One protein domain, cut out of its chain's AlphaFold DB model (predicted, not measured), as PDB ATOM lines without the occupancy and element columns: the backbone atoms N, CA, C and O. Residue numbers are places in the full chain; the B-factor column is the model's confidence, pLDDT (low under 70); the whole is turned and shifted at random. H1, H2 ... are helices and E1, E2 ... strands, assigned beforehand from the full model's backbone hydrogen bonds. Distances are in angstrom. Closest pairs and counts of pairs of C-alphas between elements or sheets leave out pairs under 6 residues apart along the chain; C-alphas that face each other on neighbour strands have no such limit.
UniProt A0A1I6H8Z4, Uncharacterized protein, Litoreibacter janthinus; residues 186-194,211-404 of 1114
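AT A GLANCE: This is residues 186 to 194 and 211 to 404 of the 1114 residues of an uncharacterized protein of Litoreibacter janthinus (UniProt A0A1I6H8Z4). With little regular structure, three antiparallel sheets stack face to face: twisted E8 E3 E2 E12 E13 in the middle, E1 E11 E10 E9 over one face, E4 E7 E5 E6, with H1 over E4, crossed over the other. Mostly strand, E1 to E13 with H1 after E4 and H2 after E5 hold 81 of 203 printed residues. It is compact, with 16.8 A radius of gyration of the C-alphas and spans of 49 by 43 by 32 A.

HOW THE PARTS SIT: E2, residues 216 to 227, and E3, residues 233 to 241, form a hairpin; N 221 and O 239 are within hydrogen-bond range, 2.9 A. H2, residues 269 to 273, is on no sheet; its O i to N i+4 pair is within range.

IN THESE COORDINATES: E2 runs 33.2 A from C-alpha 216 (235.934, 183.031, 209.594). E13, residues 387 to 389, ends at C-alpha (224.078, 180.832, 209.479).

THE WHOLE: C-alphas 194 and 211 are 10.4 A apart across the cut. Residues 291 to 313 are a long link. Residues 336 to 339, for instance, have pLDDT under 70.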
ATOM      1  N   LEU A 186     219.698 173.521 206.089       95.81
ATOM      2  CA  LEU A 186     220.871 173.240 206.905       95.81
ATOM      3  C   LEU A 186     220.698 173.858 208.293       95.81
ATOM      4  O   LEU A 186     220.366 175.031 208.417       95.81
ATOM      5  N   SER A 187     220.958 173.078 209.337       95.31
ATOM      6  CA  SER A 187     221.128 173.537 210.715       95.31
ATOM      7  C   SER A 187     222.584 173.377 211.145       95.31
ATOM      8  O   SER A 187     223.207 172.343 210.892       95.31
ATOM      9  N   LEU A 188     223.117 174.377 211.847       92.00
ATOM     10  CA  LEU A 188     224.485 174.385 212.367       92.00
ATOM     11  C   LEU A 188     224.488 174.440 213.899       92.00
ATOM     12  O   LEU A 188     223.737 175.202 214.509       92.00
ATOM     13  N   LYS A 189     225.374 173.656 214.517       90.12
ATOM     14  CA  LYS A 189     225.701 173.703 215.949       90.12
ATOM     15  C   LYS A 189     227.214 173.746 216.112       90.12
ATOM     16  O   LYS A 189     227.915 172.946 215.497       90.12
ATOM     17  N   LEU A 190     227.731 174.633 216.956       84.12
ATOM     18  CA  LEU A 190     229.157 174.656 217.288       84.12
ATOM     19  C   LEU A 190     229.530 173.491 218.217       84.12
ATOM     20  O   LEU A 190     228.734 173.061 219.054       84.12
ATOM     21  N   ALA A 191     230.753 172.978 218.079       77.06
ATOM     22  CA  ALA A 191     231.272 171.888 218.901       77.06
ATOM     23  C   ALA A 191     231.675 172.400 220.295       77.06
ATOM     24  O   ALA A 191     232.839 172.757 220.517       77.06
ATOM     25  N   GLN A 192     230.695 172.415 221.208       64.38
ATOM     26  CA  GLN A 192     230.840 172.785 222.621       64.38
ATOM     27  C   GLN A 192     232.063 172.126 223.274       64.38
ATOM     28  O   GLN A 192     232.381 170.963 223.012       64.38
ATOM     29  N   THR A 193     232.739 172.867 224.153       50.78
ATOM     30  CA  THR A 193     233.845 172.339 224.954       50.78
ATOM     31  C   THR A 193     233.302 171.312 225.945       50.78
ATOM     32  O   THR A 193     232.532 171.654 226.840       50.78
ATOM     33  N   THR A 194     233.696 170.046 225.806       44.50
ATOM     34  CA  THR A 194     233.392 169.017 226.802       44.50
ATOM     35  C   THR A 194     234.181 169.302 228.073       44.50
ATOM     36  O   THR A 194     235.386 169.064 228.125       44.50
ATOM     37  N   LYS A 211     237.128 177.780 223.671       54.22
ATOM     38  CA  LYS A 211     237.289 177.523 222.241       54.22
ATOM     39  C   LYS A 211     237.109 178.857 221.530       54.22
ATOM     40  O   LYS A 211     236.010 179.214 221.117       54.22
ATOM     41  N   VAL A 212     238.206 179.607 221.445       65.50
ATOM     42  CA  VAL A 212     238.281 180.895 220.763       65.50
ATOM     43  C   VAL A 212     237.744 180.716 219.350       65.50
ATOM     44  O   VAL A 212     238.397 180.096 218.509       65.50
ATOM     45  N   LEU A 213     236.553 181.260 219.098       76.31
ATOM     46  CA  LEU A 213     235.985 181.269 217.760       76.31
ATOM     47  C   LEU A 213     236.919 182.077 216.845       76.31
ATOM     48  O   LEU A 213     237.340 183.179 217.220       76.31
ATOM     49  N   PRO A 214     237.292 181.542 215.670       82.12
ATOM     50  CA  PRO A 214     238.014 182.319 214.677       82.12
ATOM     51  C   PRO A 214     237.087 183.392 214.096       82.12
ATOM     52  O   PRO A 214     235.867 183.240 214.089       82.12
ATOM     53  N   ASN A 215     237.672 184.455 213.544       87.00
ATOM     54  CA  ASN A 215     236.960 185.257 212.554       87.00
ATOM     55  C   ASN A 215     237.058 184.496 211.228       87.00
ATOM     56  O   ASN A 215     238.156 184.393 210.682       87.00
ATOM     57  N   ALA A 216     235.954 183.914 210.761       88.25
ATOM     58  CA  ALA A 216     235.934 183.031 209.594       88.25
ATOM     59  C   ALA A 216     234.578 183.074 208.879       88.25
ATOM     60  O   ALA A 216     233.559 183.402 209.490       88.25
ATOM     61  N   LEU A 217     234.574 182.693 207.601       91.81
ATOM     62  CA  LEU A 217     233.367 182.490 206.804       91.81
ATOM     63  C   LEU A 217     233.373 181.042 206.300       91.81
ATOM     64  O   LEU A 217     234.003 180.720 205.291       91.81
ATOM     65  N   ILE A 218     232.721 180.150 207.048       91.62
ATOM     66  CA  ILE A 218     232.730 178.716 206.741       91.62
ATOM     67  C   ILE A 218     231.669 178.416 205.686       91.62
ATOM     68  O   ILE A 218     230.476 178.611 205.906       91.62
ATOM     69  N   ARG A 219     232.116 177.891 204.552       93.88
ATOM     70  CA  ARG A 219     231.290 177.448 203.435       93.88
ATOM     71  C   ARG A 219     230.963 175.965 203.544       93.88
ATOM     72  O   ARG A 219     231.857 175.163 203.813       93.88
ATOM     73  N   PHE A 220     229.726 175.607 203.217       93.88
ATOM     74  CA  PHE A 220     229.284 174.239 202.923       93.88
ATOM     75  C   PHE A 220     228.663 174.227 201.525       93.88
ATOM     76  O   PHE A 220     227.750 175.013 201.304       93.88
ATOM     77  N   GLU A 221     229.130 173.394 200.591       95.06
ATOM     78  CA  GLU A 221     228.667 173.399 199.187       95.06
ATOM     79  C   GLU A 221     228.395 171.992 198.630       95.06
ATOM     80  O   GLU A 221     229.206 171.072 198.782       95.06
ATOM     81  N   VAL A 222     227.266 171.845 197.930       94.75
ATOM     82  CA  VAL A 222     226.908 170.667 197.129       94.75
ATOM     83  C   VAL A 222     227.620 170.749 195.774       94.75
ATOM     84  O   VAL A 222     227.103 171.301 194.804       94.75
ATOM     85  N   ILE A 223     228.821 170.176 195.701       93.19
ATOM     86  CA  ILE A 223     229.675 170.139 194.501       93.19
ATOM     87  C   ILE A 223     228.995 169.384 193.350       93.19
ATOM     88  O   ILE A 223     229.054 169.784 192.184       93.19
ATOM     89  N   SER A 224     228.338 168.264 193.649       91.75
ATOM     90  CA  SER A 224     227.567 167.520 192.655       91.75
ATOM     91  C   SER A 224     226.411 166.754 193.271       91.75
ATOM     92  O   SER A 224     226.431 166.381 194.444       91.75
ATOM     93  N   VAL A 225     225.433 166.474 192.419       90.88
ATOM     94  CA  VAL A 225     224.243 165.687 192.714       90.88
ATOM     95  C   VAL A 225     224.209 164.524 191.731       90.88
ATOM     96  O   VAL A 225     224.349 164.730 190.527       90.88
ATOM     97  N   GLU A 226     224.032 163.313 192.243       89.19
ATOM     98  CA  GLU A 226     223.752 162.111 191.462       89.19
ATOM     99  C   GLU A 226     222.276 161.743 191.640       89.19
ATOM    100  O   GLU A 226     221.700 161.920 192.719       89.19
ATOM    101  N   ARG A 227     221.662 161.222 190.575       87.19
ATOM    102  CA  ARG A 227     220.260 160.788 190.562       87.19
ATOM    103  C   ARG A 227     220.156 159.301 190.218       87.19
ATOM    104  O   ARG A 227     221.129 158.699 189.765       87.19
ATOM    105  N   ASP A 228     219.035 158.674 190.549       82.12
ATOM    106  CA  ASP A 228     218.681 157.338 190.062       82.12
ATOM    107  C   ASP A 228     217.985 157.427 188.694       82.12
ATOM    108  O   ASP A 228     217.672 158.525 188.242       82.12
ATOM    109  N   GLY A 229     217.712 156.273 188.067       71.69
ATOM    110  CA  GLY A 229     217.025 156.145 186.765       71.69
ATOM    111  C   GLY A 229     215.533 156.532 186.763       71.69
ATOM    112  O   GLY A 229     214.709 155.854 186.141       71.69
ATOM    113  N   LYS A 230     215.171 157.505 187.604       72.44
ATOM    114  CA  LYS A 230     213.853 158.124 187.820       72.44
ATOM    115  C   LYS A 230     214.005 159.597 188.238       72.44
ATOM    116  O   LYS A 230     213.077 160.167 188.814       72.44
ATOM    117  N   GLY A 231     215.188 160.191 188.058       77.00
ATOM    118  CA  GLY A 231     215.501 161.559 188.475       77.00
ATOM    119  C   GLY A 231     215.534 161.820 189.991       77.00
ATOM    120  O   GLY A 231     215.686 162.978 190.388       77.00
ATOM    121  N   SER A 232     215.413 160.805 190.857       85.06
ATOM    122  CA  SER A 232     215.415 160.996 192.317       85.06
ATOM    123  C   SER A 232     216.843 161.079 192.851       85.06
ATOM    124  O   SER A 232     217.727 160.390 192.350       85.06
ATOM    125  N   LEU A 233     217.090 161.900 193.875       88.56
ATOM    126  CA  LEU A 233     218.417 162.038 194.488       88.56
ATOM    127  C   LEU A 233     218.959 160.679 194.979       88.56
ATOM    128  O   LEU A 233     218.302 159.997 195.767       88.56
ATOM    129  N   SER A 234     220.167 160.299 194.546       89.75
ATOM    130  CA  SER A 234     220.801 159.015 194.892       89.75
ATOM    131  C   SER A 234     222.102 159.177 195.688       89.75
ATOM    132  O   SER A 234     222.365 158.398 196.609       89.75
ATOM    133  N   ALA A 235     222.890 160.214 195.395       90.56
ATOM    134  CA  ALA A 235     224.048 160.630 196.184       90.56
ATOM    135  C   ALA A 235     224.340 162.129 195.993       90.56
ATOM    136  O   ALA A 235     223.915 162.731 195.008       90.56
ATOM    137  N   ILE A 236     225.111 162.723 196.904       92.12
ATOM    138  CA  ILE A 236     225.702 164.059 196.722       92.12
ATOM    139  C   ILE A 236     227.201 164.050 197.029       92.12
ATOM    140  O   ILE A 236     227.681 163.209 197.791       92.12
ATOM    141  N   ARG A 237     227.940 165.022 196.489       92.81
ATOM    142  CA  ARG A 237     229.289 165.390 196.949       92.81
ATOM    143  C   ARG A 237     229.190 166.700 197.724       92.81
ATOM    144  O   ARG A 237     228.807 167.714 197.149       92.81
ATOM    145  N   LEU A 238     229.506 166.662 199.017       92.94
ATOM    146  CA  LEU A 238     229.450 167.805 199.932       92.94
ATOM    147  C   LEU A 238     230.874 168.191 200.339       92.94
ATOM    148  O   LEU A 238     231.591 167.361 200.902       92.94
ATOM    149  N   ALA A 239     231.268 169.436 200.078       93.06
ATOM    150  CA  ALA A 239     232.560 169.994 200.476       93.06
ATOM    151  C   ALA A 239     232.395 171.137 201.488       93.06
ATOM    152  O   ALA A 239     231.343 171.780 201.548       93.06
ATOM    153  N   TRP A 240     233.432 171.393 202.289       92.12
ATOM    154  CA  TRP A 240     233.449 172.494 203.254       92.12
ATOM    155  C   TRP A 240     234.816 173.182 203.345       92.12
ATOM    156  O   TRP A 240     235.858 172.563 203.124       92.12
ATOM    157  N   SER A 241     234.812 174.485 203.628       91.56
ATOM    158  CA  SER A 241     236.022 175.311 203.736       91.56
ATOM    159  C   SER A 241     235.792 176.476 204.694       91.56
ATOM    160  O   SER A 241     234.845 177.241 204.523       91.56
ATOM    161  N   SER A 242     236.662 176.625 205.689       88.25
ATOM    162  CA  SER A 242     236.689 177.740 206.645       88.25
ATOM    163  C   SER A 242     237.205 179.059 206.054       88.25
ATOM    164  O   SER A 242     237.051 180.112 206.671       88.25
ATOM    165  N   GLU A 243     237.756 178.999 204.839       88.31
ATOM    166  CA  GLU A 243     238.292 180.115 204.053       88.31
ATOM    167  C   GLU A 243     237.356 180.439 202.861       88.31
ATOM    168  O   GLU A 243     237.831 180.747 201.776       88.31
ATOM    169  N   ASN A 244     236.029 180.253 202.994       91.88
ATOM    170  CA  ASN A 244     234.993 180.385 201.938       91.88
ATOM    171  C   ASN A 244     235.315 179.740 200.562       91.88
ATOM    172  O   ASN A 244     234.747 180.112 199.529       91.88
ATOM    173  N   ALA A 245     236.234 178.772 200.531       91.38
ATOM    174  CA  ALA A 245     236.844 178.244 199.309       91.38
ATOM    175  C   ALA A 245     237.424 179.351 198.379       91.38
ATOM    176  O   ALA A 245     237.383 179.247 197.153       91.38
ATOM    177  N   GLU A 246     237.950 180.421 198.984       90.81
ATOM    178  CA  GLU A 246     238.655 181.551 198.363       90.81
ATOM    179  C   GLU A 246     240.015 181.139 197.792       90.81
ATOM    180  O   GLU A 246     240.359 181.525 196.679       90.81
ATOM    181  N   ALA A 247     240.788 180.364 198.558       91.44
ATOM    182  CA  ALA A 247     242.186 180.076 198.262       91.44
ATOM    183  C   ALA A 247     242.332 179.215 196.993       91.44
ATOM    184  O   ALA A 247     242.134 177.995 197.020       91.44
ATOM    185  N   VAL A 248     242.686 179.876 195.887       92.62
ATOM    186  CA  VAL A 248     242.843 179.321 194.537       92.62
ATOM    187  C   VAL A 248     244.209 179.697 193.970       92.62
ATOM    188  O   VAL A 248     244.643 180.835 194.111       92.62
ATOM    189  N   GLU A 249     244.836 178.764 193.258       92.00
ATOM    190  CA  GLU A 249     246.052 178.988 192.467       92.00
ATOM    191  C   GLU A 249     245.917 178.322 191.081       92.00
ATOM    192  O   GLU A 249     245.296 177.257 190.964       92.00
ATOM    193  N   PRO A 250     246.507 178.897 190.020       92.00
ATOM    194  CA  PRO A 250     246.855 178.173 188.798       92.00
ATOM    195  C   PRO A 250     247.638 176.876 189.061       92.00
ATOM    196  O   PRO A 250     248.336 176.724 190.066       92.00
ATOM    197  N   LEU A 251     247.548 175.910 188.140       91.44
ATOM    198  CA  LEU A 251     248.229 174.618 188.300       91.44
ATOM    199  C   LEU A 251     249.755 174.728 188.440       91.44
ATOM    200  O   LEU A 251     250.344 173.880 189.105       91.44
ATOM    201  N   ASP A 252     250.402 175.727 187.844       89.94
ATOM    202  CA  ASP A 252     251.854 175.924 187.891       89.94
ATOM    203  C   ASP A 252     252.352 176.594 189.187       89.94
ATOM    204  O   ASP A 252     253.493 176.362 189.588       89.94
ATOM    205  N   THR A 253     251.496 177.342 189.889       90.94
ATOM    206  CA  THR A 253     251.789 177.963 191.198       90.94
ATOM    207  C   THR A 253     251.195 177.203 192.391       90.94
ATOM    208  O   THR A 253     251.480 177.545 193.540       90.94
ATOM    209  N   ARG A 254     250.423 176.131 192.140       91.69
ATOM    210  CA  ARG A 254     249.595 175.392 193.116       91.69
ATOM    211  C   ARG A 254     250.237 175.054 194.461       91.69
ATOM    212  O   ARG A 254     249.522 174.975 195.452       91.69
ATOM    213  N   THR A 255     251.556 174.872 194.528       89.50
ATOM    214  CA  THR A 255     252.286 174.586 195.777       89.50
ATOM    215  C   THR A 255     252.148 175.692 196.830       89.50
ATOM    216  O   THR A 255     252.289 175.410 198.016       89.50
ATOM    217  N   ALA A 256     251.781 176.920 196.448       88.88
ATOM    218  CA  ALA A 256     251.431 177.983 197.395       88.88
ATOM    219  C   ALA A 256     250.167 177.681 198.237       88.88
ATOM    220  O   ALA A 256     249.998 178.251 199.317       88.88
ATOM    221  N   LEU A 257     249.301 176.751 197.802       91.06
ATOM    222  CA  LEU A 257     248.148 176.288 198.583       91.06
ATOM    223  C   LEU A 257     248.490 175.223 199.637       91.06
ATOM    224  O   LEU A 257     247.614 174.920 200.455       91.06
ATOM    225  N   GLU A 258     249.696 174.644 199.618       90.62
ATOM    226  CA  GLU A 258     250.027 173.443 200.394       90.62
ATOM    227  C   GLU A 258     249.843 173.651 201.907       90.62
ATOM    228  O   GLU A 258     250.391 174.575 202.514       90.62
ATOM    229  N   ARG A 259     249.032 172.786 202.528       88.12
ATOM    230  CA  ARG A 259     248.670 172.869 203.946       88.12
ATOM    231  C   ARG A 259     248.327 171.501 204.533       88.12
ATOM    232  O   ARG A 259     247.637 170.695 203.907       88.12
ATOM    233  N   ASP A 260     248.749 171.274 205.776       84.19
ATOM    234  CA  ASP A 260     248.409 170.074 206.546       84.19
ATOM    235  C   ASP A 260     246.891 169.830 206.595       84.19
ATOM    236  O   ASP A 260     246.115 170.729 206.924       84.19
ATOM    237  N   LYS A 261     246.488 168.576 206.347       83.06
ATOM    238  CA  LYS A 261     245.096 168.073 206.373       83.06
ATOM    239  C   LYS A 261     244.121 168.716 205.368       83.06
ATOM    240  O   LYS A 261     242.937 168.389 205.430       83.06
ATOM    241  N   ALA A 262     244.584 169.580 204.469       88.75
ATOM    242  CA  ALA A 262     243.743 170.178 203.438       88.75
ATOM    243  C   ALA A 262     243.384 169.184 202.316       88.75
ATOM    244  O   ALA A 262     244.003 168.127 202.160       88.75
ATOM    245  N   VAL A 263     242.377 169.551 201.526       92.19
ATOM    246  CA  VAL A 263     241.903 168.806 200.354       92.19
ATOM    247  C   VAL A 263     241.783 169.768 199.177       92.19
ATOM    248  O   VAL A 263     241.346 170.906 199.336       92.19
ATOM    249  N   TYR A 264     242.184 169.322 197.993       93.38
ATOM    250  CA  TYR A 264     242.387 170.170 196.828       93.38
ATOM    251  C   TYR A 264     241.411 169.797 195.712       93.38
ATOM    252  O   TYR A 264     241.438 168.673 195.214       93.38
ATOM    253  N   GLU A 265     240.553 170.739 195.325       94.12
ATOM    254  CA  GLU A 265     239.675 170.634 194.158       94.12
ATOM    255  C   GLU A 265     240.424 171.145 192.927       94.12
ATOM    256  O   GLU A 265     240.740 172.329 192.829       94.12
ATOM    257  N   TYR A 266     240.685 170.262 191.975       93.94
ATOM    258  CA  TYR A 266     241.205 170.589 190.655       93.94
ATOM    259  C   TYR A 266     240.026 170.918 189.741       93.94
ATOM    260  O   TYR A 266     239.103 170.112 189.608       93.94
ATOM    261  N   PHE A 267     240.036 172.099 189.123       92.69
ATOM    262  CA  PHE A 267     238.884 172.630 188.392       92.69
ATOM    263  C   PHE A 267     239.293 173.442 187.153       92.69
ATOM    264  O   PHE A 267     240.471 173.716 186.905       92.69
ATOM    265  N   SER A 268     238.307 173.802 186.331       90.56
ATOM    266  CA  SER A 268     238.464 174.708 185.190       90.56
ATOM    267  C   SER A 268     237.164 175.466 184.898       90.56
ATOM    268  O   SER A 268     236.118 175.193 185.492       90.56
ATOM    269  N   ALA A 269     237.202 176.399 183.942       87.94
ATOM    270  CA  ALA A 269     236.010 177.123 183.499       87.94
ATOM    271  C   ALA A 269     234.872 176.181 183.049       87.94
ATOM    272  O   ALA A 269     233.706 176.505 183.254       87.94
ATOM    273  N   SER A 270     235.185 174.997 182.508       88.44
ATOM    274  CA  SER A 270     234.176 174.003 182.115       88.44
ATOM    275  C   SER A 270     233.498 173.322 183.308       88.44
ATOM    276  O   SER A 270     232.319 172.995 183.221       88.44
ATOM    277  N   THR A 271     234.198 173.107 184.430       90.31
ATOM    278  CA  THR A 271     233.587 172.493 185.624       90.31
ATOM    279  C   THR A 271     232.729 173.486 186.398       90.31
ATOM    280  O   THR A 271     231.658 173.119 186.867       90.31
ATOM    281  N   GLU A 272     233.164 174.748 186.489       90.00
ATOM    282  CA  GLU A 272     232.370 175.827 187.101       90.00
ATOM    283  C   GLU A 272     231.199 176.265 186.207       90.00
ATOM    284  O   GLU A 272     230.245 176.847 186.706       90.00
ATOM    285  N   ALA A 273     231.228 175.974 184.901       91.00
ATOM    286  CA  ALA A 273     230.106 176.242 184.003       91.00
ATOM    287  C   ALA A 273     228.963 175.217 184.115       91.00
ATOM    288  O   ALA A 273     227.831 175.554 183.801       91.00
ATOM    289  N   GLN A 274     229.184 173.972 184.550       91.31
ATOM    290  CA  GLN A 274     228.128 172.943 184.509       91.31
ATOM    291  C   GLN A 274     227.328 172.811 185.822       91.31
ATOM    292  O   GLN A 274     227.064 171.693 186.271       91.31
ATOM    293  N   LEU A 275     226.931 173.924 186.450       90.62
ATOM    294  CA  LEU A 275     226.049 173.938 187.634       90.62
ATOM    295  C   LEU A 275     224.554 173.807 187.270       90.62
ATOM    296  O   LEU A 275     224.177 173.747 186.095       90.62
ATOM    297  N   GLY A 276     223.695 173.717 188.287       90.50
ATOM    298  CA  GLY A 276     222.258 173.510 188.109       90.50
ATOM    299  C   GLY A 276     221.863 172.037 187.958       90.50
ATOM    300  O   GLY A 276     222.593 171.122 188.355       90.50
ATOM    301  N   TYR A 277     220.684 171.805 187.378       91.06
ATOM    302  CA  TYR A 277     220.201 170.473 186.999       91.06
ATOM    303  C   TYR A 277     220.728 170.055 185.614       91.06
ATOM    304  O   TYR A 277     220.876 170.890 184.714       91.06
ATOM    305  N   PHE A 278     220.950 168.748 185.443       89.00
ATOM    306  CA  PHE A 278     221.147 168.060 184.163       89.00
ATOM    307  C   PHE A 278     220.398 166.719 184.188       89.00
ATOM    308  O   PHE A 278     220.307 166.082 185.240       89.00
ATOM    309  N   HIS A 279     219.869 166.298 183.035       86.31
ATOM    310  CA  HIS A 279     219.203 165.004 182.859       86.31
ATOM    311  C   HIS A 279     220.202 163.835 182.979       86.31
ATOM    312  O   HIS A 279     221.360 163.968 182.587       86.31
ATOM    313  N   GLU A 280     219.750 162.674 183.469       81.31
ATOM    314  CA  GLU A 280     220.593 161.512 183.823       81.31
ATOM    315  C   GLU A 280     221.423 160.913 182.672       81.31
ATOM    316  O   GLU A 280     222.419 160.235 182.918       81.31
ATOM    317  N   ALA A 281     221.049 161.184 181.418       80.06
ATOM    318  CA  ALA A 281     221.825 160.782 180.242       80.06
ATOM    319  C   ALA A 281     223.133 161.584 180.056       80.06
ATOM    320  O   ALA A 281     224.008 161.147 179.310       80.06
ATOM    321  N   HIS A 282     223.278 162.737 180.722       85.94
ATOM    322  CA  HIS A 282     224.501 163.544 180.732       85.94
ATOM    323  C   HIS A 282     225.237 163.377 182.060       85.94
ATOM    324  O   HIS A 282     224.621 163.431 183.122       85.94
ATOM    325  N   VAL A 283     226.565 163.243 182.019       87.00
ATOM    326  CA  VAL A 283     227.416 163.276 183.220       87.00
ATOM    327  C   VAL A 283     228.159 164.614 183.245       87.00
ATOM    328  O   VAL A 283     229.125 164.774 182.495       87.00
ATOM    329  N   PRO A 284     227.745 165.583 184.086       89.19
ATOM    330  CA  PRO A 284     228.337 166.913 184.078       89.19
ATOM    331  C   PRO A 284     229.834 166.925 184.408       89.19
ATOM    332  O   PRO A 284     230.310 166.174 185.265       89.19
ATOM    333  N   ALA A 285     230.568 167.848 183.786       89.50
ATOM    334  CA  ALA A 285     231.960 168.133 184.123       89.50
ATOM    335  C   ALA A 285     232.070 168.602 185.587       89.50
ATOM    336  O   ALA A 285     231.390 169.544 186.000       89.50
ATOM    337  N   ARG A 286     232.920 167.958 186.394       90.25
ATOM    338  CA  ARG A 286     233.093 168.264 187.826       90.25
ATOM    339  C   ARG A 286     234.560 168.279 188.222       90.25
ATOM    340  O   ARG A 286     235.373 167.615 187.589       90.25
ATOM    341  N   GLY A 287     234.874 169.042 189.268       91.25
ATOM    342  CA  GLY A 287     236.217 169.089 189.829       91.25
ATOM    343  C   GLY A 287     236.607 167.772 190.503       91.25
ATOM    344  O   GLY A 287     235.781 167.134 191.174       91.25
ATOM    345  N   ALA A 288     237.865 167.377 190.322       92.56
ATOM    346  CA  ALA A 288     238.467 166.221 190.981       92.56
ATOM    347  C   ALA A 288     239.088 166.642 192.319       92.56
ATOM    348  O   ALA A 288     239.786 167.649 192.389       92.56
ATOM    349  N   PHE A 289     238.847 165.877 193.379       92.50
ATOM    350  CA  PHE A 289     239.316 166.164 194.732       92.50
ATOM    351  C   PHE A 289     240.436 165.204 195.135       92.50
ATOM    352  O   PHE A 289     240.252 163.988 195.131       92.50
ATOM    353  N   SER A 290     241.574 165.760 195.546       90.94
ATOM    354  CA  SER A 290     242.773 165.019 195.950       90.94
ATOM    355  C   SER A 290     243.342 165.561 197.264       90.94
ATOM    356  O   SER A 290     243.238 166.750 197.552       90.94
ATOM    357  N   THR A 291     243.976 164.707 198.071       89.88
ATOM    358  CA  THR A 291     244.866 165.138 199.174       89.88
ATOM    359  C   THR A 291     246.315 165.323 198.721       89.88
ATOM    360  O   THR A 291     247.122 165.876 199.459       89.88
ATOM    361  N   ASP A 292     246.656 164.828 197.532       87.25
ATOM    362  CA  ASP A 292     247.956 164.995 196.889       87.25
ATOM    363  C   ASP A 292     247.897 166.172 195.906       87.25
ATOM    364  O   ASP A 292     247.058 166.192 195.004       87.25
ATOM    365  N   LEU A 293     248.794 167.135 196.110       89.50
ATOM    366  CA  LEU A 293     248.943 168.360 195.323       89.50
ATOM    367  C   LEU A 293     250.060 168.239 194.261       89.50
ATOM    368  O   LEU A 293     250.289 169.160 193.477       89.50
ATOM    369  N   SER A 294     250.783 167.115 194.223       86.38
ATOM    370  CA  SER A 294     251.936 166.919 193.337       86.38
ATOM    371  C   SER A 294     251.552 166.554 191.899       86.38
ATOM    372  O   SER A 294     252.249 166.963 190.973       86.38
ATOM    373  N   SER A 295     250.430 165.862 191.684       83.56
ATOM    374  CA  SER A 295     249.982 165.428 190.351       83.56
ATOM    375  C   SER A 295     249.283 166.541 189.558       83.56
ATOM    376  O   SER A 295     248.476 167.284 190.117       83.56
ATOM    377  N   ASP A 296     249.536 166.615 188.245       80.88
ATOM    378  CA  ASP A 296     248.732 167.410 187.295       80.88
ATOM    379  C   ASP A 296     247.392 166.721 186.963       80.88
ATOM    380  O   ASP A 296     246.418 167.368 186.581       80.88
ATOM    381  N   THR A 297     247.339 165.393 187.115       82.19
ATOM    382  CA  THR A 297     246.165 164.549 186.866       82.19
ATOM    383  C   THR A 297     245.762 163.849 188.170       82.19
ATOM    384  O   THR A 297     246.311 162.783 188.478       82.19
ATOM    385  N   PRO A 298     244.872 164.437 188.987       87.31
ATOM    386  CA  PRO A 298     244.390 163.805 190.214       87.31
ATOM    387  C   PRO A 298     243.538 162.566 189.900       87.31
ATOM    388  O   PRO A 298     242.710 162.593 188.989       87.31
ATOM    389  N   ASP A 299     243.710 161.501 190.684       84.25
ATOM    390  CA  ASP A 299     242.773 160.373 190.719       84.25
ATOM    391  C   ASP A 299     241.725 160.626 191.809       84.25
ATOM    392  O   ASP A 299     242.066 160.819 192.977       84.25
ATOM    393  N   ASP A 300     240.450 160.647 191.423       89.44
ATOM    394  CA  ASP A 300     239.326 160.913 192.317       89.44
ATOM    395  C   ASP A 300     238.283 159.788 192.204       89.44
ATOM    396  O   ASP A 300     237.376 159.848 191.365       89.44
ATOM    397  N   PRO A 301     238.346 158.769 193.083       86.62
ATOM    398  CA  PRO A 301     237.408 157.649 193.077       86.62
ATOM    399  C   PRO A 301     235.994 158.022 193.565       86.62
ATOM    400  O   PRO A 301     235.161 157.132 193.747       86.62
ATOM    401  N   THR A 302     235.710 159.310 193.806       87.75
ATOM    402  CA  THR A 302     234.363 159.825 194.097       87.75
ATOM    403  C   THR A 302     233.696 160.540 192.926       87.75
ATOM    404  O   THR A 302     232.530 160.919 193.053       87.75
ATOM    405  N   LEU A 303     234.378 160.711 191.789       87.56
ATOM    406  CA  LEU A 303     233.711 161.157 190.568       87.56
ATOM    407  C   LEU A 303     232.731 160.084 190.049       87.56
ATOM    408  O   LEU A 303     232.998 158.882 190.173       87.56
ATOM    409  N   PRO A 304     231.600 160.490 189.441       79.44
ATOM    410  CA  PRO A 304     230.742 159.580 188.697       79.44
ATOM    411  C   PRO A 304     231.517 158.795 187.633       79.44
ATOM    412  O   PRO A 304     232.432 159.295 186.974       79.44
ATOM    413  N   LYS A 305     231.121 157.539 187.413       71.56
ATOM    414  CA  LYS A 305     231.682 156.755 186.307       71.56
ATOM    415  C   LYS A 305     231.295 157.418 184.988       71.56
ATOM    416  O   LYS A 305     230.137 157.777 184.801       71.56
ATOM    417  N   ASN A 306     232.260 157.514 184.077       75.06
ATOM    418  CA  ASN A 306     232.141 158.204 182.790       75.06
ATOM    419  C   ASN A 306     232.069 159.746 182.876       75.06
ATOM    420  O   ASN A 306     231.698 160.370 181.883       75.06
ATOM    421  N   THR A 307     232.466 160.385 183.989       77.31
ATOM    422  CA  THR A 307     232.818 161.819 183.942       77.31
ATOM    423  C   THR A 307     233.887 162.041 182.855       77.31
ATOM    424  O   THR A 307     234.835 161.252 182.787       77.31
ATOM    425  N   PRO A 308     233.754 163.069 181.989       75.94
ATOM    426  CA  PRO A 308     234.723 163.332 180.928       75.94
ATOM    427  C   PRO A 308     236.159 163.497 181.439       75.94
ATOM    428  O   PRO A 308     236.387 164.002 182.537       75.94
ATOM    429  N   ALA A 309     237.142 163.133 180.612       71.88
ATOM    430  CA  ALA A 309     238.536 163.484 180.869       71.88
ATOM    431  C   ALA A 309     238.721 164.997 180.658       71.88
ATOM    432  O   ALA A 309     238.466 165.508 179.567       71.88
ATOM    433  N   LEU A 310     239.140 165.711 181.703       78.75
ATOM    434  CA  LEU A 310     239.180 167.173 181.729       78.75
ATOM    435  C   LEU A 310     240.611 167.699 181.839       78.75
ATOM    436  O   LEU A 310     241.399 167.235 182.660       78.75
ATOM    437  N   GLY A 311     240.910 168.734 181.054       85.19
ATOM    438  CA  GLY A 311     242.017 169.637 181.349       85.19
ATOM    439  C   GLY A 311     241.610 170.569 182.487       85.19
ATOM    440  O   GLY A 311     240.914 171.562 182.258       85.19
ATOM    441  N   TYR A 312     242.011 170.236 183.712       91.31
ATOM    442  CA  TYR A 312     241.977 171.187 184.821       91.31
ATOM    443  C   TYR A 312     242.998 172.306 184.567       91.31
ATOM    444  O   TYR A 312     243.972 172.114 183.842       91.31
ATOM    445  N   THR A 313     242.757 173.488 185.130       92.62
ATOM    446  CA  THR A 313     243.635 174.663 184.966       92.62
ATOM    447  C   THR A 313     244.013 175.315 186.290       92.62
ATOM    448  O   THR A 313     245.047 175.975 186.370       92.62
ATOM    449  N   HIS A 314     243.210 175.095 187.331       93.12
ATOM    450  CA  HIS A 314     243.370 175.684 188.654       93.12
ATOM    451  C   HIS A 314     243.144 174.639 189.746       93.12
ATOM    452  O   HIS A 314     242.505 173.606 189.522       93.12
ATOM    453  N   VAL A 315     243.630 174.951 190.944       94.19
ATOM    454  CA  VAL A 315     243.404 174.189 192.172       94.19
ATOM    455  C   VAL A 315     242.804 175.113 193.230       94.19
ATOM    456  O   VAL A 315     243.189 176.276 193.322       94.19
ATOM    457  N   ARG A 316     241.864 174.607 194.031       93.56
ATOM    458  CA  ARG A 316     241.213 175.312 195.145       93.56
ATOM    459  C   ARG A 316     241.352 174.528 196.443       93.56
ATOM    460  O   ARG A 316     241.144 173.314 196.451       93.56
ATOM    461  N   ARG A 317     241.649 175.210 197.553       93.12
ATOM    462  CA  ARG A 317     241.750 174.593 198.882       93.12
ATOM    463  C   ARG A 317     240.392 174.498 199.589       93.12
ATOM    464  O   ARG A 317     239.668 175.482 199.750       93.12
ATOM    465  N   TRP A 318     240.107 173.302 200.088       93.12
ATOM    466  CA  TRP A 318     238.985 172.956 200.955       93.12
ATOM    467  C   TRP A 318     239.501 172.301 202.246       93.12
ATOM    468  O   TRP A 318     240.586 171.715 202.270       93.12
ATOM    469  N   ASP A 319     238.700 172.351 203.310       89.88
ATOM    470  CA  ASP A 319     238.954 171.586 204.539       89.88
ATOM    471  C   ASP A 319     238.475 170.131 204.411       89.88
ATOM    472  O   ASP A 319     238.848 169.284 205.214       89.88
ATOM    473  N   GLY A 320     237.642 169.802 203.425       90.69
ATOM    474  CA  GLY A 320     237.297 168.417 203.118       90.69
ATOM    475  C   GLY A 320     236.146 168.267 202.135       90.69
ATOM    476  O   GLY A 320     235.408 169.217 201.870       90.69
ATOM    477  N   MET A 321     235.995 167.055 201.597       92.19
ATOM    478  CA  MET A 321     234.874 166.678 200.737       92.19
ATOM    479  C   MET A 321     234.492 165.211 200.953       92.19
ATOM    480  O   MET A 321     235.347 164.327 201.027       92.19
ATOM    481  N   VAL A 322     233.188 164.943 201.038       91.75
ATOM    482  CA  VAL A 322     232.640 163.584 201.136       91.75
ATOM    483  C   VAL A 322     231.559 163.338 200.088       91.75
ATOM    484  O   VAL A 322     230.645 164.141 199.901       91.75
ATOM    485  N   ARG A 323     231.627 162.173 199.438       92.00
ATOM    486  CA  ARG A 323     230.537 161.616 198.637       92.00
ATOM    487  C   ARG A 323     229.627 160.789 199.535       92.00
ATOM    488  O   ARG A 323     230.036 159.755 200.069       92.00
ATOM    489  N   LEU A 324     228.389 161.249 199.656       90.44
ATOM    490  CA  LEU A 324     227.335 160.754 200.531       90.44
ATOM    491  C   LEU A 324     226.256 160.067 199.679       90.44
ATOM    492  O   LEU A 324     225.446 160.759 199.062       90.44
ATOM    493  N   PRO A 325     226.213 158.724 199.621       90.50
ATOM    494  CA  PRO A 325     225.026 158.013 199.162       90.50
ATOM    495  C   PRO A 325     223.838 158.362 200.064       90.50
ATOM    496  O   PRO A 325     223.997 158.399 201.284       90.50
ATOM    497  N   LEU A 326     222.657 158.586 199.484       88.19
ATOM    498  CA  LEU A 326     221.430 158.823 200.258       88.19
ATOM    499  C   LEU A 326     220.724 157.516 200.660       88.19
ATOM    500  O   LEU A 326     219.796 157.524 201.468       88.19
ATOM    501  N   ASP A 327     221.189 156.373 200.143       81.06
ATOM    502  CA  ASP A 327     220.801 155.060 200.646       81.06
ATOM    503  C   ASP A 327     221.576 154.701 201.929       81.06
ATOM    504  O   ASP A 327     222.784 154.897 202.036       81.06
ATOM    505  N   THR A 328     220.884 154.119 202.909       76.25
ATOM    506  CA  THR A 328     221.429 153.832 204.250       76.25
ATOM    507  C   THR A 328     222.295 152.563 204.335       76.25
ATOM    508  O   THR A 328     222.527 152.046 205.430       76.25
ATOM    509  N   LYS A 329     222.751 152.011 203.200       78.12
ATOM    510  CA  LYS A 329     223.526 150.756 203.116       78.12
ATOM    511  C   LYS A 329     224.896 150.961 202.472       78.12
ATOM    512  O   LYS A 329     225.851 150.271 202.838       78.12
ATOM    513  N   SER A 330     224.992 151.874 201.510       82.81
ATOM    514  CA  SER A 330     226.246 152.246 200.860       82.81
ATOM    515  C   SER A 330     227.175 153.010 201.806       82.81
ATOM    516  O   SER A 330     226.748 153.676 202.747       82.81
ATOM    517  N   LYS A 331     228.486 152.915 201.563       83.88
ATOM    518  CA  LYS A 331     229.496 153.624 202.361       83.88
ATOM    519  C   LYS A 331     229.722 155.035 201.827       83.88
ATOM    520  O   LYS A 331     229.870 155.223 200.621       83.88
ATOM    521  N   VAL A 332     229.835 155.993 202.743       86.62
ATOM    522  CA  VAL A 332     230.402 157.319 202.465       86.62
ATOM    523  C   VAL A 332     231.862 157.150 202.019       86.62
ATOM    524  O   VAL A 332     232.571 156.283 202.534       86.62
ATOM    525  N   THR A 333     232.301 157.947 201.045       87.12
ATOM    526  CA  THR A 333     233.648 157.865 200.444       87.12
ATOM    527  C   THR A 333     234.237 159.253 200.197       87.12
ATOM    528  O   THR A 333     233.504 160.238 200.180       87.12
ATOM    529  N   GLY A 334     235.553 159.327 199.992       83.31
ATOM    530  CA  GLY A 334     236.261 160.549 199.601       83.31
ATOM    531  C   GLY A 334     237.246 161.094 200.639       83.31
ATOM    532  O   GLY A 334     237.253 160.636 201.788       83.31
ATOM    533  N   PRO A 335     238.096 162.053 200.230       74.69
ATOM    534  CA  PRO A 335     239.010 162.777 201.105       74.69
ATOM    535  C   PRO A 335     238.260 163.712 202.069       74.69
ATOM    536  O   PRO A 335     238.128 164.918 201.866       74.69
ATOM    537  N   SER A 336     237.806 163.142 203.180       67.12
ATOM    538  CA  SER A 336     237.534 163.903 204.395       67.12
ATOM    539  C   SER A 336     238.857 164.334 205.036       67.12
ATOM    540  O   SER A 336     239.760 163.503 205.159       67.12
ATOM    541  N   ALA A 337     238.949 165.558 205.572       55.25
ATOM    542  CA  ALA A 337     239.952 165.822 206.605       55.25
ATOM    543  C   ALA A 337     239.791 164.827 207.762       55.25
ATOM    544  O   ALA A 337     238.684 164.378 208.081       55.25
ATOM    545  N   ALA A 338     240.909 164.507 208.413       46.06
ATOM    546  CA  ALA A 338     241.023 163.416 209.382       46.06
ATOM    547  C   ALA A 338     240.165 163.560 210.664       46.06
ATOM    548  O   ALA A 338     240.196 162.671 211.515       46.06
ATOM    549  N   SER A 339     239.418 164.658 210.826       57.59
ATOM    550  CA  SER A 339     238.545 164.928 211.974       57.59
ATOM    551  C   SER A 339     237.039 164.854 211.685       57.59
ATOM    552  O   SER A 339     236.267 164.772 212.644       57.59
ATOM    553  N   ALA A 340     236.592 164.844 210.421       71.56
ATOM    554  CA  ALA A 340     235.159 164.848 210.111       71.56
ATOM    555  C   ALA A 340     234.534 163.440 210.091       71.56
ATOM    556  O   ALA A 340     235.122 162.462 209.628       71.56
ATOM    557  N   LYS A 341     233.311 163.344 210.619       80.94
ATOM    558  CA  LYS A 341     232.538 162.112 210.809       80.94
ATOM    559  C   LYS A 341     231.154 162.281 210.166       80.94
ATOM    560  O   LYS A 341     230.237 162.766 210.833       80.94
ATOM    561  N   PRO A 342     231.004 161.933 208.878       83.19
ATOM    562  CA  PRO A 342     229.715 161.952 208.198       83.19
ATOM    563  C   PRO A 342     228.834 160.762 208.605       83.19
ATOM    564  O   PRO A 342     229.319 159.644 208.799       83.19
ATOM    565  N   SER A 343     227.524 160.978 208.651       82.50
ATOM    566  CA  SER A 343     226.502 159.931 208.684       82.50
ATOM    567  C   SER A 343     225.279 160.348 207.860       82.50
ATOM    568  O   SER A 343     225.035 161.534 207.634       82.50
ATOM    569  N   VAL A 344     224.523 159.363 207.373       81.00
ATOM    570  CA  VAL A 344     223.325 159.582 206.553       81.00
ATOM    571  C   VAL A 344     222.188 158.731 207.103       81.00
ATOM    572  O   VAL A 344     222.364 157.537 207.356       81.00
ATOM    573  N   ASN A 345     221.024 159.346 207.288       82.94
ATOM    574  CA  ASN A 345     219.769 158.667 207.580       82.94
ATOM    575  C   ASN A 345     218.735 158.956 206.471       82.94
ATOM    576  O   ASN A 345     219.015 159.651 205.495       82.94
ATOM    577  N   THR A 346     217.532 158.394 206.602       76.12
ATOM    578  CA  THR A 346     216.485 158.425 205.564       76.12
ATOM    579  C   THR A 346     215.914 159.807 205.231       76.12
ATOM    580  O   THR A 346     215.168 159.905 204.262       76.12
ATOM    581  N   ALA A 347     216.205 160.848 206.016       83.88
ATOM    582  CA  ALA A 347     215.716 162.211 205.779       83.88
ATOM    583  C   ALA A 347     216.759 163.314 206.043       83.88
ATOM    584  O   ALA A 347     216.522 164.471 205.702       83.88
ATOM    585  N   GLU A 348     217.901 162.980 206.643       89.50
ATOM    586  CA  GLU A 348     218.918 163.929 207.093       89.50
ATOM    587  C   GLU A 348     220.336 163.365 206.890       89.50
ATOM    588  O   GLU A 348     220.597 162.168 207.046       89.50
ATOM    589  N   ILE A 349     221.266 164.260 206.561       89.94
ATOM    590  CA  ILE A 349     222.717 164.048 206.569       89.94
ATOM    591  C   ILE A 349     223.279 164.772 207.795       89.94
ATOM    592  O   ILE A 349     222.957 165.935 208.020       89.94
ATOM    593  N   THR A 350     224.152 164.125 208.567       91.00
ATOM    594  CA  THR A 350     224.900 164.777 209.655       91.00
ATOM    595  C   THR A 350     226.395 164.761 209.348       91.00
ATOM    596  O   THR A 350     226.950 163.721 208.997       91.00
ATOM    597  N   LEU A 351     227.067 165.899 209.518       88.38
ATOM    598  CA  LEU A 351     228.518 166.034 209.396       88.38
ATOM    599  C   LEU A 351     229.076 166.686 210.666       88.38
ATOM    600  O   LEU A 351     228.930 167.891 210.868       88.38
ATOM    601  N   THR A 352     229.731 165.892 211.514       87.88
ATOM    602  CA  THR A 352     230.402 166.387 212.728       87.88
ATOM    603  C   THR A 352     231.905 166.506 212.495       87.88
ATOM    604  O   THR A 352     232.559 165.516 212.178       87.88
ATOM    605  N   THR A 353     232.458 167.699 212.689       80.12
ATOM    606  CA  THR A 353     233.898 167.999 212.714       80.12
ATOM    607  C   THR A 353     234.356 168.291 214.148       80.12
ATOM    608  O   THR A 353     233.582 168.195 215.100       80.12
ATOM    609  N   GLU A 354     235.619 168.679 214.334       75.25
ATOM    610  CA  GLU A 354     236.119 169.169 215.629       75.25
ATOM    611  C   GLU A 354     235.617 170.585 216.000       75.25
ATOM    612  O   GLU A 354     235.753 171.006 217.155       75.25
ATOM    613  N   PHE A 355     234.992 171.303 215.056       76.19
ATOM    614  CA  PHE A 355     234.511 172.681 215.227       76.19
ATOM    615  C   PHE A 355     232.983 172.816 215.212       76.19
ATOM    616  O   PHE A 355     232.449 173.694 215.889       76.19
ATOM    617  N   PHE A 356     232.267 171.950 214.490       84.25
ATOM    618  CA  PHE A 356     230.817 172.048 214.313       84.25
ATOM    619  C   PHE A 356     230.150 170.691 214.054       84.25
ATOM    620  O   PHE A 356     230.780 169.745 213.590       84.25
ATOM    621  N   THR A 357     228.840 170.629 214.276       89.81
ATOM    622  CA  THR A 357     227.943 169.631 213.689       89.81
ATOM    623  C   THR A 357     226.980 170.343 212.748       89.81
ATOM    624  O   THR A 357     226.227 171.224 213.165       89.81
ATOM    625  N   VAL A 358     227.005 169.937 211.483       91.44
ATOM    626  CA  VAL A 358     226.024 170.292 210.455       91.44
ATOM    627  C   VAL A 358     224.976 169.186 210.367       91.44
ATOM    628  O   VAL A 358     225.321 168.004 210.386       91.44
ATOM    629  N   GLN A 359     223.710 169.574 210.246       94.00
ATOM    630  CA  GLN A 359     222.568 168.708 209.952       94.00
ATOM    631  C   GLN A 359     221.878 169.261 208.699       94.00
ATOM    632  O   GLN A 359     221.488 170.424 208.696       94.00
ATOM    633  N   LEU A 360     221.766 168.472 207.632       94.12
ATOM    634  CA  LEU A 360     221.189 168.876 206.345       94.12
ATOM    635  C   LEU A 360     219.976 167.995 206.021       94.12
ATOM    636  O   LEU A 360     220.115 166.786 205.814       94.12
ATOM    637  N   GLU A 361     218.791 168.597 205.984       92.50
ATOM    638  CA  GLU A 361     217.524 167.910 205.726       92.50
ATOM    639  C   GLU A 361     217.291 167.703 204.223       92.50
ATOM    640  O   GLU A 361     217.133 168.669 203.477       92.50
ATOM    641  N   HIS A 362     217.210 166.440 203.789       86.25
ATOM    642  CA  HIS A 362     216.969 166.032 202.394       86.25
ATOM    643  C   HIS A 362     215.639 165.290 202.176       86.25
ATOM    644  O   HIS A 362     215.198 165.140 201.042       86.25
ATOM    645  N   GLY A 363     214.963 164.840 203.240       83.62
ATOM    646  CA  GLY A 363     213.759 164.006 203.144       83.62
ATOM    647  C   GLY A 363     212.586 164.689 202.429       83.62
ATOM    648  O   GLY A 363     211.840 165.444 203.044       83.62
ATOM    649  N   GLY A 364     212.407 164.402 201.135       82.44
ATOM    650  CA  GLY A 364     211.408 165.063 200.283       82.44
ATOM    651  C   GLY A 364     211.785 166.488 199.853       82.44
ATOM    652  O   GLY A 364     210.946 167.199 199.301       82.44
ATOM    653  N   LYS A 365     213.033 166.898 200.105       90.50
ATOM    654  CA  LYS A 365     213.634 168.169 199.694       90.50
ATOM    655  C   LYS A 365     214.600 167.917 198.529       90.50
ATOM    656  O   LYS A 365     215.157 166.833 198.391       90.50
ATOM    657  N   GLU A 366     214.764 168.913 197.672       90.56
ATOM    658  CA  GLU A 366     215.560 168.849 196.448       90.56
ATOM    659  C   GLU A 366     216.885 169.611 196.621       90.56
ATOM    660  O   GLU A 366     216.943 170.623 197.328       90.56
ATOM    661  N   MET A 367     217.943 169.115 195.976       92.94
ATOM    662  CA  MET A 367     219.297 169.677 195.998       92.94
ATOM    663  C   MET A 367     219.846 169.821 194.578       92.94
ATOM    664  O   MET A 367     219.639 168.971 193.705       92.94
ATOM    665  N   VAL A 368     220.588 170.901 194.364       92.94
ATOM    666  CA  VAL A 368     221.129 171.328 193.077       92.94
ATOM    667  C   VAL A 368     222.643 171.512 193.207       92.94
ATOM    668  O   VAL A 368     223.151 171.954 194.238       92.94
ATOM    669  N   ALA A 369     223.397 171.147 192.168       92.44
ATOM    670  CA  ALA A 369     224.842 171.344 192.179       92.44
ATOM    671  C   ALA A 369     225.162 172.846 192.150       92.44
ATOM    672  O   ALA A 369     224.781 173.537 191.204       92.44
ATOM    673  N   GLY A 370     225.859 173.325 193.180       93.19
ATOM    674  CA  GLY A 370     226.068 174.744 193.458       93.19
ATOM    675  C   GLY A 370     225.273 175.286 194.653       93.19
ATOM    676  O   GLY A 370     225.546 176.413 195.057       93.19
ATOM    677  N   ASP A 371     224.348 174.530 195.261       95.44
ATOM    678  CA  ASP A 371     223.736 174.916 196.544       95.44
ATOM    679  C   ASP A 371     224.817 175.064 197.628       95.44
ATOM    680  O   ASP A 371     225.627 174.156 197.832       95.44
ATOM    681  N   TYR A 372     224.831 176.192 198.346       95.25
ATOM    682  CA  TYR A 372     225.752 176.411 199.463       95.25
ATOM    683  C   TYR A 372     225.125 177.197 200.615       95.25
ATOM    684  O   TYR A 372     224.138 177.914 200.444       95.25
ATOM    685  N   TRP A 373     225.752 177.086 201.783       95.06
ATOM    686  CA  TRP A 373     225.449 177.836 203.001       95.06
ATOM    687  C   TRP A 373     226.731 178.469 203.543       95.06
ATOM    688  O   TRP A 373     227.824 177.929 203.345       95.06
ATOM    689  N   LEU A 374     226.585 179.598 204.235       94.38
ATOM    690  CA  LEU A 374     227.677 180.350 204.847       94.38
ATOM    691  C   LEU A 374     227.445 180.474 206.353       94.38
ATOM    692  O   LEU A 374     226.413 180.986 206.782       94.38
ATOM    693  N   ALA A 375     228.414 180.044 207.153       92.69
ATOM    694  CA  ALA A 375     228.441 180.291 208.584       92.69
ATOM    695  C   ALA A 375     229.445 181.404 208.905       92.69
ATOM    696  O   ALA A 375     230.656 181.230 208.735       92.69
ATOM    697  N   GLU A 376     228.946 182.548 209.363       92.44
ATOM    698  CA  GLU A 376     229.773 183.664 209.816       92.44
ATOM    699  C   GLU A 376     230.194 183.430 211.263       92.44
ATOM    700  O   GLU A 376     229.337 183.307 212.135       92.44
ATOM    701  N   LEU A 377     231.501 183.409 211.532       89.88
ATOM    702  CA  LEU A 377     232.045 183.380 212.889       89.88
ATOM    703  C   LEU A 377     232.720 184.719 213.203       89.88
ATOM    704  O   LEU A 377     233.577 185.191 212.449       89.88
ATOM    705  N   ARG A 378     232.315 185.347 214.314       88.31
ATOM    706  CA  ARG A 378     232.700 186.714 214.701       88.31
ATOM    707  C   ARG A 378     233.139 186.754 216.166       88.31
ATOM    708  O   ARG A 378     232.341 187.027 217.055       88.31
ATOM    709  N   ARG A 379     234.433 186.547 216.432       84.69
ATOM    710  CA  ARG A 379     235.023 186.399 217.783       84.69
ATOM    711  C   ARG A 379     234.618 187.472 218.806       84.69
ATOM    712  O   ARG A 379     234.597 187.190 220.000       84.69
ATOM    713  N   TYR A 380     234.395 188.703 218.354       85.12
ATOM    714  CA  TYR A 380     234.179 189.879 219.208       85.12
ATOM    715  C   TYR A 380     232.747 190.434 219.150       85.12
ATOM    716  O   TYR A 380     232.509 191.544 219.621       85.12
ATOM    717  N   ALA A 381     231.807 189.690 218.562       85.06
ATOM    718  CA  ALA A 381     230.395 190.053 218.537       85.06
ATOM    719  C   ALA A 381     229.684 189.705 219.872       85.06
ATOM    720  O   ALA A 381     230.233 188.945 220.685       85.06
ATOM    721  N   PRO A 382     228.468 190.237 220.117       84.69
ATOM    722  CA  PRO A 382     227.519 189.694 221.096       84.69
ATOM    723  C   PRO A 382     227.335 188.175 220.954       84.69
ATOM    724  O   PRO A 382     227.480 187.639 219.861       84.69
ATOM    725  N   GLU A 383     227.030 187.465 222.043       80.69
ATOM    726  CA  GLU A 383     226.971 185.987 222.071       80.69
ATOM    727  C   GLU A 383     225.996 185.393 221.032       80.69
ATOM    728  O   GLU A 383     226.277 184.356 220.435       80.69
ATOM    729  N   ASP A 384     224.897 186.094 220.760       81.62
ATOM    730  CA  ASP A 384     223.876 185.788 219.754       81.62
ATOM    731  C   ASP A 384     224.268 186.154 218.306       81.62
ATOM    732  O   ASP A 384     223.665 185.644 217.363       81.62
ATOM    733  N   GLU A 385     225.320 186.958 218.122       85.00
ATOM    734  CA  GLU A 385     225.912 187.340 216.827       85.00
ATOM    735  C   GLU A 385     227.282 186.669 216.558       85.00
ATOM    736  O   GLU A 385     227.819 186.765 215.453       85.00
ATOM    737  N   GLN A 386     227.876 185.970 217.538       86.69
ATOM    738  CA  GLN A 386     229.191 185.313 217.400       86.69
ATOM    739  C   GLN A 386     229.213 184.191 216.361       86.69
ATOM    740  O   GLN A 386     230.282 183.876 215.826       86.69
ATOM    741  N   ALA A 387     228.053 183.593 216.084       89.50
ATOM    742  CA  ALA A 387     227.870 182.614 215.029       89.50
ATOM    743  C   ALA A 387     226.500 182.786 214.364       89.50
ATOM    744  O   ALA A 387     225.464 182.602 215.003       89.50
ATOM    745  N   LEU A 388     226.508 183.091 213.069       92.25
ATOM    746  CA  LEU A 388     225.311 183.203 212.235       92.25
ATOM    747  C   LEU A 388     225.377 182.166 211.111       92.25
ATOM    748  O   LEU A 388     226.460 181.832 210.634       92.25
ATOM    749  N   LEU A 389     224.226 181.674 210.662       93.69
ATOM    750  CA  LEU A 389     224.078 180.832 209.479       93.69
ATOM    751  C   LEU A 389     223.227 181.589 208.459       93.69
ATOM    752  O   LEU A 389     222.068 181.890 208.729       93.69
ATOM    753  N   ASN A 390     223.801 181.902 207.297       93.12
ATOM    754  CA  ASN A 390     223.189 182.746 206.267       93.12
ATOM    755  C   ASN A 390     222.640 184.073 206.847       93.12
ATOM    756  O   ASN A 390     221.511 184.451 206.553       93.12
ATOM    757  N   GLY A 391     223.410 184.734 207.721       90.06
ATOM    758  CA  GLY A 391     223.028 185.978 208.411       90.06
ATOM    759  C   GLY A 391     222.075 185.825 209.612       90.06
ATOM    760  O   GLY A 391     221.909 186.770 210.376       90.06
ATOM    761  N   GLU A 392     221.484 184.647 209.836       90.44
ATOM    762  CA  GLU A 392     220.514 184.396 210.917       90.44
ATOM    763  C   GLU A 392     221.140 183.665 212.129       90.44
ATOM    764  O   GLU A 392     222.031 182.830 211.948       90.44
ATOM    765  N   PRO A 393     220.665 183.896 213.371       89.19
ATOM    766  CA  PRO A 393     221.162 183.197 214.562       89.19
ATOM    767  C   PRO A 393     221.015 181.667 214.510       89.19
ATOM    768  O   PRO A 393     220.044 181.127 213.966       89.19
ATOM    769  N   LEU A 394     221.960 180.950 215.133       89.19
ATOM    770  CA  LEU A 394     221.948 179.482 215.162       89.19
ATOM    771  C   LEU A 394     220.697 178.905 215.849       89.19
ATOM    772  O   LEU A 394     220.128 179.481 216.775       89.19
ATOM    773  N   GLY A 395     220.312 177.696 215.433       82.06
ATOM    774  CA  GLY A 395     219.157 176.967 215.974       82.06
ATOM    775  C   GLY A 395     217.902 177.012 215.098       82.06
ATOM    776  O   GLY A 395     216.933 176.321 215.410       82.06
ATOM    777  N   ARG A 396     217.931 177.753 213.983       85.81
ATOM    778  CA  ARG A 396     216.971 177.638 212.876       85.81
ATOM    779  C   ARG A 396     217.617 176.908 211.687       85.81
ATOM    780  O   ARG A 396     218.771 177.214 211.381       85.81
ATOM    781  N   PRO A 397     216.911 175.986 211.006       92.50
ATOM    782  CA  PRO A 397     217.304 175.530 209.676       92.50
ATOM    783  C   PRO A 397     217.269 176.695 208.676       92.50
ATOM    784  O   PRO A 397     216.421 177.577 208.802       92.50
ATOM    785  N   GLN A 398     218.171 176.696 207.693       94.62
ATOM    786  CA  GLN A 398     218.262 177.733 206.659       94.62
ATOM    787  C   GLN A 398     218.325 177.127 205.242       94.62
ATOM    788  O   GLN A 398     219.042 176.140 205.041       94.62
ATOM    789  N   PRO A 399     217.632 177.705 204.242       94.31
ATOM    790  CA  PRO A 399     217.715 177.288 202.838       94.31
ATOM    791  C   PRO A 399     219.040 177.739 202.188       94.31
ATOM    792  O   PRO A 399     219.716 178.615 202.733       94.31
ATOM    793  N   PRO A 400     219.434 177.190 201.023       94.81
ATOM    794  CA  PRO A 400     220.696 177.542 200.380       94.81
ATOM    795  C   PRO A 400     220.718 178.971 199.807       94.81
ATOM    796  O   PRO A 400     219.710 179.528 199.351       94.81
ATOM    797  N   LEU A 401     221.933 179.519 199.759       92.06
ATOM    798  CA  LEU A 401     222.336 180.746 199.060       92.06
ATOM    799  C   LEU A 401     222.853 180.456 197.632       92.06
ATOM    800  O   LEU A 401     223.561 181.286 197.054       92.06
ATOM    801  N   GLY A 402     222.555 179.262 197.099       90.12
ATOM    802  CA  GLY A 402     223.004 178.767 195.792       90.12
ATOM    803  C   GLY A 402     222.716 179.727 194.627       90.12
ATOM    804  O   GLY A 402     221.868 180.611 194.773       90.12
ATOM    805  N   PRO A 403     223.412 179.580 193.479       92.31
ATOM    806  CA  PRO A 403     223.085 180.319 192.262       92.31
ATOM    807  C   PRO A 403     221.588 180.243 191.967       92.31
ATOM    808  O   PRO A 403     221.000 179.165 192.045       92.31
ATOM    809  N   LEU A 404     220.980 181.387 191.652       93.69
ATOM    810  CA  LEU A 404     219.581 181.429 191.261       93.69
ATOM    811  C   LEU A 404     219.489 181.099 189.768       93.69
ATOM    812  O   LEU A 404     220.088 181.780 188.936       93.69
TER     813      LEU A 404